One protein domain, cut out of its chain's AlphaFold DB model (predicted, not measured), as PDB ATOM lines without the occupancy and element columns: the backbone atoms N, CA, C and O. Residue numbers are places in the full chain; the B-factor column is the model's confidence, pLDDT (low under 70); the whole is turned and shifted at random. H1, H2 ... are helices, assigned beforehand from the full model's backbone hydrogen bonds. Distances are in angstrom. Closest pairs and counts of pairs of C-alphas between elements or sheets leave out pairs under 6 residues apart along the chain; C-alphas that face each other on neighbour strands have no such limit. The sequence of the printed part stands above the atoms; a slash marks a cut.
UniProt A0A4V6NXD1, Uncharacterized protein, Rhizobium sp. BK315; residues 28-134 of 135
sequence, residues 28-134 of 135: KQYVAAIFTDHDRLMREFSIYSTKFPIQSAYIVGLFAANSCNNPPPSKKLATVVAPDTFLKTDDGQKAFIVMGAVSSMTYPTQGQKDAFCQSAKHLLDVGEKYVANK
ATOM      1  N   LYS A  28      16.822 -13.481 -26.797       82.44
ATOM      2  CA  LYS A  28      18.176 -13.853 -27.249       82.44
ATOM      3  C   LYS A  28      18.269 -13.923 -28.778       82.44
ATOM      4  O   LYS A  28      19.242 -13.429 -29.353       82.44
ATOM      5  N   GLN A  29      17.254 -14.473 -29.449       85.75
ATOM      6  CA  GLN A  29      17.173 -14.453 -30.917       85.75
ATOM      7  C   GLN A  29      17.018 -13.028 -31.459       85.75
ATOM      8  O   GLN A  29      17.653 -12.677 -32.456       85.75
ATOM      9  N   TYR A  30      16.220 -12.195 -30.788       86.06
ATOM     10  CA  TYR A  30      16.061 -10.788 -31.145       86.06
ATOM     11  C   TYR A  30      17.389 -10.026 -31.064       86.06
ATOM     12  O   TYR A  30      17.769  -9.376 -32.035       86.06
ATOM     13  N   VAL A  31      18.137 -10.174 -29.962       85.19
ATOM     14  CA  VAL A  31      19.489  -9.611 -29.815       85.19
ATOM     15  C   VAL A  31      20.369 -10.050 -30.984       85.19
ATOM     16  O   VAL A  31      20.937  -9.206 -31.675       85.19
ATOM     17  N   ALA A  32      20.442 -11.353 -31.268       83.31
ATOM     18  CA  ALA A  32      21.257 -11.858 -32.371       83.31
ATOM     19  C   ALA A  32      20.880 -11.219 -33.721       83.31
ATOM     20  O   ALA A  32      21.768 -10.847 -34.489       83.31
ATOM     21  N   ALA A  33      19.587 -11.039 -33.994       85.69
ATOM     22  CA  ALA A  33      19.122 -10.398 -35.218       85.69
ATOM     23  C   ALA A  33      19.504  -8.910 -35.291       85.69
ATOM     24  O   ALA A  33      19.965  -8.452 -36.331       85.69
ATOM     25  N   ILE A  34      19.378  -8.172 -34.185       89.31
ATOM     26  CA  ILE A  34      19.760  -6.754 -34.108       89.31
ATOM     27  C   ILE A  34      21.254  -6.544 -34.385       89.31
ATOM     28  O   ILE A  34      21.626  -5.610 -35.088       89.31
ATOM     29  N   PHE A  35      22.117  -7.422 -33.875       82.94
ATOM     30  CA  PHE A  35      23.566  -7.297 -34.069       82.94
ATOM     31  C   PHE A  35      24.071  -7.841 -35.416       82.94
ATOM     32  O   PHE A  35      25.242  -7.648 -35.745       82.94
ATOM     33  N   THR A  36      23.233  -8.538 -36.189       84.38
ATOM     34  CA  THR A  36      23.625  -9.130 -37.483       84.38
ATOM     35  C   THR A  36      23.035  -8.415 -38.692       84.38
ATOM     36  O   THR A  36      23.627  -8.488 -39.767       84.38
ATOM     37  N   ASP A  37      21.920  -7.704 -38.524       87.00
ATOM     38  CA  ASP A  37      21.207  -7.005 -39.590       87.00
ATOM     39  C   ASP A  37      21.130  -5.501 -39.281       87.00
ATOM     40  O   ASP A  37      20.349  -5.048 -38.437       87.00
ATOM     41  N   HIS A  38      21.968  -4.719 -39.970       86.31
ATOM     42  CA  HIS A  38      22.044  -3.269 -39.790       86.31
ATOM     43  C   HIS A  38      20.745  -2.561 -40.196       86.31
ATOM     44  O   HIS A  38      20.288  -1.667 -39.483       86.31
ATOM     45  N   ASP A  39      20.111  -2.978 -41.293       91.50
ATOM     46  CA  ASP A  39      18.868  -2.362 -41.769       91.50
ATOM     47  C   ASP A  39      17.733  -2.607 -40.774       91.50
ATOM     48  O   ASP A  39      16.919  -1.719 -40.492       91.50
ATOM     49  N   ARG A  40      17.706  -3.804 -40.179       92.81
ATOM     50  CA  ARG A  40      16.802  -4.105 -39.071       92.81
ATOM     51  C   ARG A  40      17.089  -3.239 -37.853       92.81
ATOM     52  O   ARG A  40      16.135  -2.677 -37.319       92.81
ATOM     53  N   LEU A  41      18.346  -3.108 -37.428       90.19
ATOM     54  CA  LEU A  41      18.718  -2.242 -36.305       90.19
ATOM     55  C   LEU A  41      18.228  -0.808 -36.525       90.19
ATOM     56  O   LEU A  41      17.554  -0.257 -35.657       90.19
ATOM     57  N   MET A  42      18.491  -0.222 -37.693       90.94
ATOM     58  CA  MET A  42      18.093   1.161 -37.979       90.94
ATOM     59  C   MET A  42      16.569   1.332 -38.055       90.94
ATOM     60  O   MET A  42      16.033   2.323 -37.548       90.94
ATOM     61  N   ARG A  43      15.848   0.352 -38.616       95.56
ATOM     62  CA  ARG A  43      14.376   0.344 -38.631       95.56
ATOM     63  C   ARG A  43      13.792   0.261 -37.220       95.56
ATOM     64  O   ARG A  43      12.923   1.055 -36.868       95.56
ATOM     65  N   GLU A  44      14.274  -0.677 -36.410       95.50
ATOM     66  CA  GLU A  44      13.825  -0.863 -35.025       95.50
ATOM     67  C   GLU A  44      14.176   0.366 -34.177       95.50
ATOM     68  O   GLU A  44      13.361   0.830 -33.383       95.50
ATOM     69  N   PHE A  45      15.346   0.971 -34.400       92.75
ATOM     70  CA  PHE A  45      15.738   2.219 -33.748       92.75
ATOM     71  C   PHE A  45      14.745   3.343 -34.039       92.75
ATOM     72  O   PHE A  45      14.303   4.015 -33.107       92.75
ATOM     73  N   SER A  46      14.329   3.518 -35.295       93.31
ATOM     74  CA  SER A  46      13.310   4.512 -35.659       93.31
ATOM     75  C   SER A  46      11.963   4.252 -34.964       93.31
ATOM     76  O   SER A  46      11.360   5.178 -34.416       93.31
ATOM     77  N   ILE A  47      11.523   2.990 -34.904       95.50
ATOM     78  CA  ILE A  47      10.267   2.598 -34.244       95.50
ATOM     79  C   ILE A  47      10.330   2.889 -32.739       95.50
ATOM     80  O   ILE A  47       9.466   3.582 -32.195       95.50
ATOM     81  N   TYR A  48      11.362   2.386 -32.059       92.94
ATOM     82  CA  TYR A  48      11.468   2.471 -30.603       92.94
ATOM     83  C   TYR A  48      11.815   3.881 -30.111       92.94
ATOM     84  O   TYR A  48      11.291   4.290 -29.073       92.94
ATOM     85  N   SER A  49      12.597   4.660 -30.867       90.44
ATOM     86  CA  SER A  49      12.850   6.079 -30.548       90.44
ATOM     87  C   SER A  49      11.597   6.941 -30.673       90.44
ATOM     88  O   SER A  49      11.405   7.854 -29.876       90.44
ATOM     89  N   THR A  50      10.702   6.617 -31.606       91.31
ATOM     90  CA  THR A  50       9.412   7.307 -31.734       91.31
ATOM     91  C   THR A  50       8.443   6.890 -30.627       91.31
ATOM     92  O   THR A  50       7.750   7.728 -30.054       91.31
ATOM     93  N   LYS A  51       8.399   5.591 -30.302       92.94
ATOM     94  CA  LYS A  51       7.484   5.033 -29.295       92.94
ATOM     95  C   LYS A  51       7.873   5.415 -27.863       92.94
ATOM     96  O   LYS A  51       6.996   5.659 -27.037       92.94
ATOM     97  N   PHE A  52       9.172   5.484 -27.571       90.75
ATOM     98  CA  PHE A  52       9.714   5.766 -26.240       90.75
ATOM     99  C   PHE A  52      10.801   6.850 -26.302       90.75
ATOM    100  O   PHE A  52      11.973   6.564 -26.042       90.75
ATOM    101  N   PRO A  53      10.460   8.098 -26.660       86.81
ATOM    102  CA  PRO A  53      11.451   9.126 -26.986       86.81
ATOM    103  C   PRO A  53      12.364   9.471 -25.810       86.81
ATOM    104  O   PRO A  53      13.579   9.579 -25.970       86.81
ATOM    105  N   ILE A  54      11.804   9.581 -24.605       85.50
ATOM    106  CA  ILE A  54      12.570   9.979 -23.420       85.50
ATOM    107  C   ILE A  54      13.430   8.818 -22.909       85.50
ATOM    108  O   ILE A  54      14.590   9.017 -22.553       85.50
ATOM    109  N   GLN A  55      12.898   7.595 -22.926       88.00
ATOM    110  CA  GLN A  55      13.660   6.398 -22.574       88.00
ATOM    111  C   GLN A  55      14.801   6.167 -23.557       88.00
ATOM    112  O   GLN A  55      15.915   5.869 -23.145       88.00
ATOM    113  N   SER A  56      14.547   6.367 -24.847       86.69
ATOM    114  CA  SER A  56      15.558   6.230 -25.893       86.69
ATOM    115  C   SER A  56      16.677   7.251 -25.727       86.69
ATOM    116  O   SER A  56      17.847   6.873 -25.746       86.69
ATOM    117  N   ALA A  57      16.337   8.520 -25.469       84.25
ATOM    118  CA  ALA A  57      17.317   9.562 -25.163       84.25
ATOM    119  C   ALA A  57      18.174   9.205 -23.936       84.25
ATOM    120  O   ALA A  57      19.397   9.328 -23.981       84.25
ATOM    121  N   TYR A  58      17.544   8.700 -22.871       85.88
ATOM    122  CA  TYR A  58      18.249   8.240 -21.676       85.88
ATOM    123  C   TYR A  58      19.185   7.063 -21.960       85.88
ATOM    124  O   TYR A  58      20.350   7.115 -21.578       85.88
ATOM    125  N   ILE A  59      18.702   6.017 -22.636       86.06
ATOM    126  CA  ILE A  59      19.489   4.804 -22.885       86.06
ATOM    127  C   ILE A  59      20.671   5.130 -23.807       86.06
ATOM    128  O   ILE A  59      21.800   4.756 -23.493       86.06
ATOM    129  N   VAL A  60      20.457   5.889 -24.887       85.50
ATOM    130  CA  VAL A  60      21.550   6.358 -25.759       85.50
ATOM    131  C   VAL A  60      22.562   7.186 -24.966       85.50
ATOM    132  O   VAL A  60      23.761   6.931 -25.056       85.50
ATOM    133  N   GLY A  61      22.096   8.132 -24.143       82.31
ATOM    134  CA  GLY A  61      22.961   8.943 -23.282       82.31
ATOM    135  C   GLY A  61      23.773   8.105 -22.289       82.31
ATOM    136  O   GLY A  61      24.967   8.343 -22.124       82.31
ATOM    137  N   LEU A  62      23.160   7.083 -21.685       83.25
ATOM    138  CA  LEU A  62      23.811   6.154 -20.758       83.25
ATOM    139  C   LEU A  62      24.953   5.383 -21.432       83.25
ATOM    140  O   LEU A  62      26.058   5.328 -20.894       83.25
ATOM    141  N   PHE A  63      24.707   4.805 -22.609       80.38
ATOM    142  CA  PHE A  63      25.740   4.068 -23.342       80.38
ATOM    143  C   PHE A  63      26.821   5.000 -23.909       80.38
ATOM    144  O   PHE A  63      28.006   4.653 -23.892       80.38
ATOM    145  N   ALA A  64      26.439   6.200 -24.351       80.81
ATOM    146  CA  ALA A  64      27.373   7.208 -24.839       80.81
ATOM    147  C   ALA A  64      28.240   7.818 -23.725       80.81
ATOM    148  O   ALA A  64      29.355   8.243 -24.013       80.81
ATOM    149  N   ALA A  65      27.787   7.845 -22.463       77.75
ATOM    150  CA  ALA A  65      28.547   8.405 -21.339       77.75
ATOM    151  C   ALA A  65      29.985   7.860 -21.284       77.75
ATOM    152  O   ALA A  65      30.944   8.628 -21.223       77.75
ATOM    153  N   ASN A  66      30.138   6.542 -21.438       70.56
ATOM    154  CA  ASN A  66      31.447   5.892 -21.420       70.56
ATOM    155  C   ASN A  66      32.244   6.110 -22.713       70.56
ATOM    156  O   ASN A  66      33.423   6.449 -22.663       70.56
ATOM    157  N   SER A  67      31.629   5.913 -23.883       74.62
ATOM    158  CA  SER A  67      32.347   5.961 -25.168       74.62
ATOM    159  C   SER A  67      32.719   7.382 -25.614       74.62
ATOM    160  O   SER A  67      33.671   7.554 -26.389       74.62
ATOM    161  N   CYS A  68      31.998   8.379 -25.095       82.81
ATOM    162  CA  CYS A  68      32.133   9.801 -25.405       82.81
ATOM    163  C   CYS A  68      32.684  10.650 -24.252       82.81
ATOM    164  O   CYS A  68      32.782  11.863 -24.414       82.81
ATOM    165  N   ASN A  69      33.033  10.051 -23.106       81.94
ATOM    166  CA  ASN A  69      33.479  10.773 -21.906       81.94
ATOM    167  C   ASN A  69      32.481  11.866 -21.455       81.94
ATOM    168  O   ASN A  69      32.866  12.963 -21.045       81.94
ATOM    169  N   ASN A  70      31.184  11.573 -21.578       79.19
ATOM    170  CA  ASN A  70      30.112  12.452 -21.119       79.19
ATOM    171  C   ASN A  70      29.756  12.124 -19.657       79.19
ATOM    172  O   ASN A  70      29.893  10.972 -19.239       79.19
ATOM    173  N   PRO A  71      29.257  13.102 -18.874       80.69
ATOM    174  CA  PRO A  71      28.725  12.821 -17.548       80.69
ATOM    175  C   PRO A  71      27.626  11.750 -17.619       80.69
ATOM    176  O   PRO A  71      26.817  11.778 -18.554       80.69
ATOM    177  N   PRO A  72      27.564  10.820 -16.652       79.44
ATOM    178  CA  PRO A  72      26.476   9.861 -16.597       79.44
ATOM    179  C   PRO A  72      25.135  10.576 -16.338       79.44
ATOM    180  O   PRO A  72      25.119  11.617 -15.672       79.44
ATOM    181  N   PRO A  73      24.009  10.011 -16.811       81.81
ATOM    182  CA  PRO A  73      22.674  10.527 -16.514       81.81
ATOM    183  C   PRO A  73      22.396  10.650 -15.010       81.81
ATOM    184  O   PRO A  73      22.863   9.834 -14.204       81.81
ATOM    185  N   SER A  74      21.577  11.625 -14.618       84.69
ATOM    186  CA  SER A  74      21.190  11.836 -13.225       84.69
ATOM    187  C   SER A  74      20.299  10.705 -12.699       84.69
ATOM    188  O   SER A  74      19.506  10.095 -13.423       84.69
ATOM    189  N   LYS A  75      20.369  10.449 -11.384       82.94
ATOM    190  CA  LYS A  75      19.482   9.474 -10.723       82.94
ATOM    191  C   LYS A  75      18.005   9.838 -10.892       82.94
ATOM    192  O   LYS A  75      17.178   8.953 -11.050       82.94
ATOM    193  N   LYS A  76      17.681  11.136 -10.888       83.44
ATOM    194  CA  LYS A  76      16.314  11.629 -11.091       83.44
ATOM    195  C   LYS A  76      15.804  11.272 -12.485       83.44
ATOM    196  O   LYS A  76      14.675  10.803 -12.607       83.44
ATOM    197  N   LEU A  77      16.639  11.459 -13.510       81.31
ATOM    198  CA  LEU A  77      16.310  11.047 -14.867       81.31
ATOM    199  C   LEU A  77      16.071   9.538 -14.927       81.31
ATOM    200  O   LEU A  77      15.005   9.128 -15.378       81.31
ATOM    201  N   ALA A  78      16.994   8.738 -14.382       82.06
ATOM    202  CA  ALA A  78      16.884   7.279 -14.347       82.06
ATOM    203  C   ALA A  78      15.547   6.794 -13.751       82.06
ATOM    204  O   ALA A  78      14.850   6.009 -14.390       82.06
ATOM    205  N   THR A  79      15.135   7.325 -12.594       80.94
ATOM    206  CA  THR A  79      13.877   6.932 -11.929       80.94
ATOM    207  C   THR A  79      12.628   7.253 -12.754       80.94
ATOM    208  O   THR A  79      11.646   6.516 -12.702       80.94
ATOM    209  N   VAL A  80      12.637   8.357 -13.507       81.00
ATOM    210  CA  VAL A  80      11.468   8.801 -14.285       81.00
ATOM    211  C   VAL A  80      11.333   8.030 -15.596       81.00
ATOM    212  O   VAL A  80      10.218   7.773 -16.049       81.00
ATOM    213  N   VAL A  81      12.454   7.695 -16.231       75.56
ATOM    214  CA  VAL A  81      12.465   7.211 -17.621       75.56
ATOM    215  C   VAL A  81      12.675   5.708 -17.709       75.56
ATOM    216  O   VAL A  81      12.081   5.058 -18.559       75.56
ATOM    217  N   ALA A  82      13.447   5.130 -16.797       70.06
ATOM    218  CA  ALA A  82      13.674   3.697 -16.722       70.06
ATOM    219  C   ALA A  82      13.231   3.175 -15.347       70.06
ATOM    220  O   ALA A  82      14.067   2.673 -14.597       70.06
ATOM    221  N   PRO A  83      11.936   3.294 -14.981       69.12
ATOM    222  CA  PRO A  83      11.456   2.624 -13.780       69.12
ATOM    223  C   PRO A  83      11.705   1.118 -13.927       69.12
ATOM    224  O   PRO A  83      11.577   0.581 -15.029       69.12
ATOM    225  N   ASP A  84      12.007   0.426 -12.827       66.62
ATOM    226  CA  ASP A  84      12.338  -1.012 -12.820       66.62
ATOM    227  C   ASP A  84      11.299  -1.895 -13.535       66.62
ATOM    228  O   ASP A  84      11.591  -3.016 -13.940       66.62
ATOM    229  N   THR A  85      10.067  -1.413 -13.695       76.81
ATOM    230  CA  THR A  85       8.993  -2.090 -14.426       76.81
ATOM    231  C   THR A  85       9.124  -1.991 -15.945       76.81
ATOM    232  O   THR A  85       8.711  -2.916 -16.637       76.81
ATOM    233  N   PHE A  86       9.713  -0.920 -16.487       82.25
ATOM    234  CA  PHE A  86       9.849  -0.723 -17.933       82.25
ATOM    235  C   PHE A  86      10.736  -1.804 -18.554       82.25
ATOM    236  O   PHE A  86      10.319  -2.479 -19.495       82.25
ATOM    237  N   LEU A  87      11.912  -2.041 -17.967       80.38
ATOM    238  CA  LEU A  87      12.869  -3.056 -18.431       80.38
ATOM    239  C   LEU A  87      12.406  -4.505 -18.188       80.38
ATOM    240  O   LEU A  87      13.052  -5.436 -18.660       80.38
ATOM    241  N   LYS A  88      11.281  -4.708 -17.491       82.38
ATOM    242  CA  LYS A  88      10.632  -6.020 -17.333       82.38
ATOM    243  C   LYS A  88       9.618  -6.328 -18.436       82.38
ATOM    244  O   LYS A  88       9.092  -7.432 -18.477       82.38
ATOM    245  N   THR A  89       9.318  -5.363 -19.305       86.06
ATOM    246  CA  THR A  89       8.433  -5.565 -20.460       86.06
ATOM    247  C   THR A  89       9.240  -5.879 -21.713       86.06
ATOM    248  O   THR A  89      10.325  -5.326 -21.896       86.06
ATOM    249  N   ASP A  90       8.682  -6.681 -22.623       89.12
ATOM    250  CA  ASP A  90       9.295  -6.964 -23.930       89.12
ATOM    251  C   ASP A  90       9.660  -5.685 -24.689       89.12
ATOM    252  O   ASP A  90      10.729  -5.584 -25.283       89.12
ATOM    253  N   ASP A  91       8.776  -4.687 -24.665       90.44
ATOM    254  CA  ASP A  91       9.002  -3.407 -25.333       90.44
ATOM    255  C   ASP A  91      10.168  -2.628 -24.717       90.44
ATOM    256  O   ASP A  91      10.986  -2.069 -25.452       90.44
ATOM    257  N   GLY A  92      10.270  -2.601 -23.387       88.00
ATOM    258  CA  GLY A  92      11.371  -1.928 -22.704       88.00
ATOM    259  C   GLY A  92      12.704  -2.642 -22.895       88.00
ATOM    260  O   GLY A  92      13.719  -1.983 -23.125       88.00
ATOM    261  N   GLN A  93      12.702  -3.976 -22.905       87.25
ATOM    262  CA  GLN A  93      13.886  -4.774 -23.226       87.25
ATOM    263  C   GLN A  93      14.343  -4.541 -24.668       87.25
ATOM    264  O   GLN A  93      15.523  -4.276 -24.899       87.25
ATOM    265  N   LYS A  94      13.422  -4.562 -25.641       91.44
ATOM    266  CA  LYS A  94      13.741  -4.287 -27.050       91.44
ATOM    267  C   LYS A  94      14.260  -2.868 -27.250       91.44
ATOM    268  O   LYS A  94      15.269  -2.702 -27.932       91.44
ATOM    269  N   ALA A  95      13.638  -1.870 -26.617       90.81
ATOM    270  CA  ALA A  95      14.137  -0.497 -26.632       90.81
ATOM    271  C   ALA A  95      15.566  -0.427 -26.069       90.81
ATOM    272  O   ALA A  95      16.450   0.137 -26.708       90.81
ATOM    273  N   PHE A  96      15.824  -1.061 -24.924       87.81
ATOM    274  CA  PHE A  96      17.156  -1.108 -24.322       87.81
ATOM    275  C   PHE A  96      18.206  -1.745 -25.241       87.81
ATOM    276  O   PHE A  96      19.262  -1.154 -25.475       87.81
ATOM    277  N   ILE A  97      17.887  -2.904 -25.818       88.25
ATOM    278  CA  ILE A  97      18.763  -3.639 -26.741       88.25
ATOM    279  C   ILE A  97      19.086  -2.796 -27.980       88.25
ATOM    280  O   ILE A  97      20.249  -2.676 -28.353       88.25
ATOM    281  N   VAL A  98      18.074  -2.196 -28.608       91.75
ATOM    282  CA  VAL A  98      18.232  -1.422 -29.849       91.75
ATOM    283  C   VAL A  98      19.058  -0.159 -29.614       91.75
ATOM    284  O   VAL A  98      19.998   0.112 -30.357       91.75
ATOM    285  N   MET A  99      18.750   0.596 -28.556       89.69
ATOM    286  CA  MET A  99      19.472   1.828 -28.227       89.69
ATOM    287  C   MET A  99      20.922   1.535 -27.823       89.69
ATOM    288  O   MET A  99      21.837   2.248 -28.245       89.69
ATOM    289  N   GLY A 100      21.151   0.455 -27.070       85.25
ATOM    290  CA  GLY A 100      22.495  -0.026 -26.749       85.25
ATOM    291  C   GLY A 100      23.277  -0.490 -27.982       85.25
ATOM    292  O   GLY A 100      24.457  -0.162 -28.121       85.25
ATOM    293  N   ALA A 101      22.626  -1.187 -28.915       86.31
ATOM    294  CA  ALA A 101      23.244  -1.634 -30.163       86.31
ATOM    295  C   ALA A 101      23.679  -0.450 -31.043       86.31
ATOM    296  O   ALA A 101      24.846  -0.389 -31.424       86.31
ATOM    297  N   VAL A 102      22.806   0.539 -31.285       85.94
ATOM    298  CA  VAL A 102      23.175   1.760 -32.035       85.94
ATOM    299  C   VAL A 102      24.333   2.495 -31.356       85.94
ATOM    300  O   VAL A 102      25.268   2.930 -32.023       85.94
ATOM    301  N   SER A 103      24.316   2.581 -30.024       82.06
ATOM    302  CA  SER A 103      25.334   3.315 -29.255       82.06
ATOM    303  C   SER A 103      26.693   2.609 -29.182       82.06
ATOM    304  O   SER A 103      27.690   3.238 -28.820       82.06
ATOM    305  N   SER A 104      26.746   1.316 -29.514       77.88
ATOM    306  CA  SER A 104      27.962   0.488 -29.512       77.88
ATOM    307  C   SER A 104      28.500   0.187 -30.912       77.88
ATOM    308  O   SER A 104      29.499  -0.527 -31.046       77.88
ATOM    309  N   MET A 105      27.884   0.746 -31.960       77.69
ATOM    310  CA  MET A 105      28.398   0.625 -33.321       77.69
ATOM    311  C   MET A 105      29.791   1.249 -33.435       77.69
ATOM    312  O   MET A 105      30.117   2.259 -32.811       77.69
ATOM    313  N   THR A 106      30.632   0.632 -34.260       79.75
ATOM    314  CA  THR A 106      31.962   1.159 -34.556       79.75
ATOM    315  C   THR A 106      31.834   2.317 -35.540       79.75
ATOM    316  O   THR A 106      31.192   2.175 -36.578       79.75
ATOM    317  N   TYR A 107      32.457   3.455 -35.236       77.75
ATOM    318  CA  TYR A 107      32.454   4.619 -36.121       77.75
ATOM    319  C   TYR A 107      33.624   4.529 -37.110       77.75
ATOM    320  O   TYR A 107      34.769   4.444 -36.664       77.75
ATOM    321  N   PRO A 108      33.373   4.571 -38.433       80.12
ATOM    322  CA  PRO A 108      34.434   4.528 -39.443       80.12
ATOM    323  C   PRO A 108      35.450   5.672 -39.337       80.12
ATOM    324  O   PRO A 108      36.599   5.519 -39.742       80.12
ATOM    325  N   THR A 109      35.034   6.826 -38.808       86.44
ATOM    326  CA  THR A 109      35.878   8.020 -38.674       86.44
ATOM    327  C   THR A 109      35.694   8.697 -37.318       86.44
ATOM    328  O   THR A 109      34.627   8.607 -36.704       86.44
ATOM    329  N   GLN A 110      36.712   9.448 -36.876       85.12
ATOM    330  CA  GLN A 110      36.621  10.261 -35.660       85.12
ATOM    331  C   GLN A 110      35.511  11.320 -35.767       85.12
ATOM    332  O   GLN A 110      34.748  11.484 -34.826       85.12
ATOM    333  N   GLY A 111      35.333  11.956 -36.934       86.50
ATOM    334  CA  GLY A 111      34.268  12.944 -37.141       86.50
ATOM    335  C   GLY A 111      32.852  12.373 -36.980       86.50
ATOM    336  O   GLY A 111      31.982  13.033 -36.418       86.50
ATOM    337  N   GLN A 112      32.615  11.124 -37.400       82.19
ATOM    338  CA  GLN A 112      31.332  10.445 -37.160       82.19
ATOM    339  C   GLN A 112      31.128  10.100 -35.682       82.19
ATOM    340  O   GLN A 112      30.015  10.243 -35.174       82.19
ATOM    341  N   LYS A 113      32.196   9.687 -34.987       85.12
ATOM    342  CA  LYS A 113      32.155   9.470 -33.537       85.12
ATOM    343  C   LYS A 113      31.825  10.769 -32.799       85.12
ATOM    344  O   LYS A 113      30.952  10.765 -31.939       85.12
ATOM    345  N   ASP A 114      32.475  11.874 -33.158       88.25
ATOM    346  CA  ASP A 114      32.251  13.181 -32.534       88.25
ATOM    347  C   ASP A 114      30.815  13.667 -32.762       88.25
ATOM    348  O   ASP A 114      30.164  14.113 -31.816       88.25
ATOM    349  N   ALA A 115      30.288  13.511 -33.981       87.12
ATOM    350  CA  ALA A 115      28.896  13.830 -34.297       87.12
ATOM    351  C   ALA A 115      27.914  13.006 -33.447       87.12
ATOM    352  O   ALA A 115      27.012  13.575 -32.831       87.12
ATOM    353  N   PHE A 116      28.128  11.688 -33.337       87.81
ATOM    354  CA  PHE A 116      27.337  10.841 -32.441       87.81
ATOM    355  C   PHE A 116      27.415  11.324 -30.990       87.81
ATOM    356  O   PHE A 116      26.385  11.477 -30.337       87.81
ATOM    357  N   CYS A 117      28.618  11.604 -30.489       87.75
ATOM    358  CA  CYS A 117      28.823  12.042 -29.113       87.75
ATOM    359  C   CYS A 117      28.135  13.380 -28.811       87.75
ATOM    360  O   CYS A 117      27.566  13.544 -27.728       87.75
ATOM    361  N   GLN A 118      28.136  14.313 -29.766       89.75
ATOM    362  CA  GLN A 118      27.399  15.573 -29.664       89.75
ATOM    363  C   GLN A 118      25.884  15.344 -29.659       89.75
ATOM    364  O   GLN A 118      25.189  15.900 -28.807       89.75
ATOM    365  N   SER A 119      25.369  14.494 -30.552       87.06
ATOM    366  CA  SER A 119      23.943  14.148 -30.578       87.06
ATOM    367  C   SER A 119      23.502  13.446 -29.292       87.06
ATOM    368  O   SER A 119      22.484  13.815 -28.712       87.06
ATOM    369  N   ALA A 120      24.284  12.488 -28.795       87.19
ATOM    370  CA  ALA A 120      23.992  11.778 -27.555       87.19
ATOM    371  C   ALA A 120      24.018  12.715 -26.339       87.19
ATOM    372  O   ALA A 120      23.130  12.643 -25.490       87.19
ATOM    373  N   LYS A 121      24.986  13.642 -26.282       87.56
ATOM    374  CA  LYS A 121      25.023  14.696 -25.260       87.56
ATOM    375  C   LYS A 121      23.767  15.562 -25.313       87.56
ATOM    376  O   LYS A 121      23.136  15.783 -24.285       87.56
ATOM    377  N   HIS A 122      23.383  16.016 -26.504       87.69
ATOM    378  CA  HIS A 122      22.189  16.836 -26.683       87.69
ATOM    379  C   HIS A 122      20.916  16.113 -26.216       87.69
ATOM    380  O   HIS A 122      20.102  16.701 -25.506       87.69
ATOM    381  N   LEU A 123      20.763  14.834 -26.566       83.69
ATOM    382  CA  LEU A 123      19.637  14.009 -26.123       83.69
ATOM    383  C   LEU A 123      19.591  13.876 -24.598       83.69
ATOM    384  O   LEU A 123      18.517  14.003 -24.006       83.69
ATOM    385  N   LEU A 124      20.748  13.671 -23.962       84.25
ATOM    386  CA  LEU A 124      20.839  13.620 -22.508       84.25
ATOM    387  C   LEU A 124      20.432  14.958 -21.880       84.25
ATOM    388  O   LEU A 124      19.582  14.972 -20.995       84.25
ATOM    389  N   ASP A 125      20.946  16.080 -22.388       87.31
ATOM    390  CA  ASP A 125      20.602  17.422 -21.899       87.31
ATOM    391  C   ASP A 125      19.092  17.712 -22.020       87.31
ATOM    392  O   ASP A 125      18.499  18.338 -21.137       87.31
ATOM    393  N   VAL A 126      18.443  17.254 -23.098       84.25
ATOM    394  CA  VAL A 126      16.982  17.350 -23.270       84.25
ATOM    395  C   VAL A 126      16.247  16.499 -22.230       84.25
ATOM    396  O   VAL A 126      15.291  16.984 -21.618       84.25
ATOM    397  N   GLY A 127      16.700  15.265 -21.993       83.44
ATOM    398  CA  GLY A 127      16.144  14.384 -20.962       83.44
ATOM    399  C   GLY A 127      16.257  14.985 -19.558       83.44
ATOM    400  O   GLY A 127      15.263  15.049 -18.832       83.44
ATOM    401  N   GLU A 128      17.433  15.504 -19.204       86.81
ATOM    402  CA  GLU A 128      17.681  16.167 -17.918       86.81
ATOM    403  C   GLU A 128      16.780  17.398 -17.730       86.81
ATOM    404  O   GLU A 128      16.161  17.569 -16.677       86.81
ATOM    405  N   LYS A 129      16.615  18.228 -18.771       86.62
ATOM    406  CA  LYS A 129      15.689  19.375 -18.736       86.62
ATOM    407  C   LYS A 129      14.234  18.944 -18.563       86.62
ATOM    408  O   LYS A 129      13.498  19.573 -17.803       86.62
ATOM    409  N   TYR A 130      13.816  17.870 -19.231       82.81
ATOM    410  CA  TYR A 130      12.459  17.342 -19.091       82.81
ATOM    411  C   TYR A 130      12.149  16.950 -17.641       82.81
ATOM    412  O   TYR A 130      11.088  17.303 -17.125       82.81
ATOM    413  N   VAL A 131      13.076  16.273 -16.951       83.69
ATOM    414  CA  VAL A 131      12.863  15.883 -15.546       83.69
ATOM    415  C   VAL A 131      13.082  17.020 -14.554       83.69
ATOM    416  O   VAL A 131      12.505  16.988 -13.467       83.69
ATOM    417  N   ALA A 132      13.875  18.037 -14.894       82.19
ATOM    418  CA  ALA A 132      13.993  19.257 -14.095       82.19
ATOM    419  C   ALA A 132      12.667  20.040 -14.042       82.19
ATOM    420  O   ALA A 132      12.306  20.533 -12.982       82.19
ATOM    421  N   ASN A 133      11.910  20.068 -15.144       74.81
ATOM    422  CA  ASN A 133      10.635  20.792 -15.248       74.81
ATOM    423  C   ASN A 133       9.417  20.032 -14.686       74.81
ATOM    424  O   ASN A 133       8.318  20.579 -14.648       74.81
ATOM    425  N   LYS A 134       9.580  18.760 -14.298       64.56
ATOM    426  CA  LYS A 134       8.513  17.916 -13.728       64.56
ATOM    427  C   LYS A 134       8.479  17.882 -12.194       64.56
ATOM    428  O   LYS A 134       7.716  17.096 -11.635       64.56
TER     429      LYS A 134
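Overview. This is residues 28 to 134 of the 135 residues of an uncharacterized protein of Rhizobium sp. BK315 (UniProt A0A4V6NXD1). Six helices pack mostly crossed, with H3 in the middle, long H6 on one side and H5 on the other. H2 crosses H5, H1 packs on H5, and short H4 packs on H3 and H6. The 107 printed residues hold six named helices, H1 to H6 along the chain, all helix and compact: radius of gyration of the C-alphas 13.5 A, spans 38 by 35 by 20 A.

Arrangement. H6, residues 110 to 132, touches H3, residues 53 to 67, at a steep tilt of 49 degrees; the closest C-alphas, Leu 123 and Ala 57, are 5.1 A apart. H4, residues 75 to 81, forms a helical hairpin with H3, closest C-alphas Val 81 and Gln 55, 5.2 A. H5, residues 90 to 103, touches H3, closest C-alphas Met 99 and Val 60, 5.6 A. H2, residues 38 to 51, touches H5, closest C-alphas Tyr 48 and Ala 95, 5.6 A. H1, residues 28 to 36, touches H5, closest C-alphas Val 31 and Ile 97, 6.8 A. Every O i to N i+4 pair is within hydrogen-bond range except in H3, 9 of 11.

Along the chain. H6 measures 32.5 A, from C-alpha 110 at (36.621, 10.261, -35.660) to C-alpha 132 at (13.993, 19.257, -14.095).

Size, cuts and confidence. The farthest C-alphas, Thr 36 and Asn 133, are 39.5 A apart. The printed part has no cut and no long link; pLDDT is under 70 at residues 83, 84 and 134.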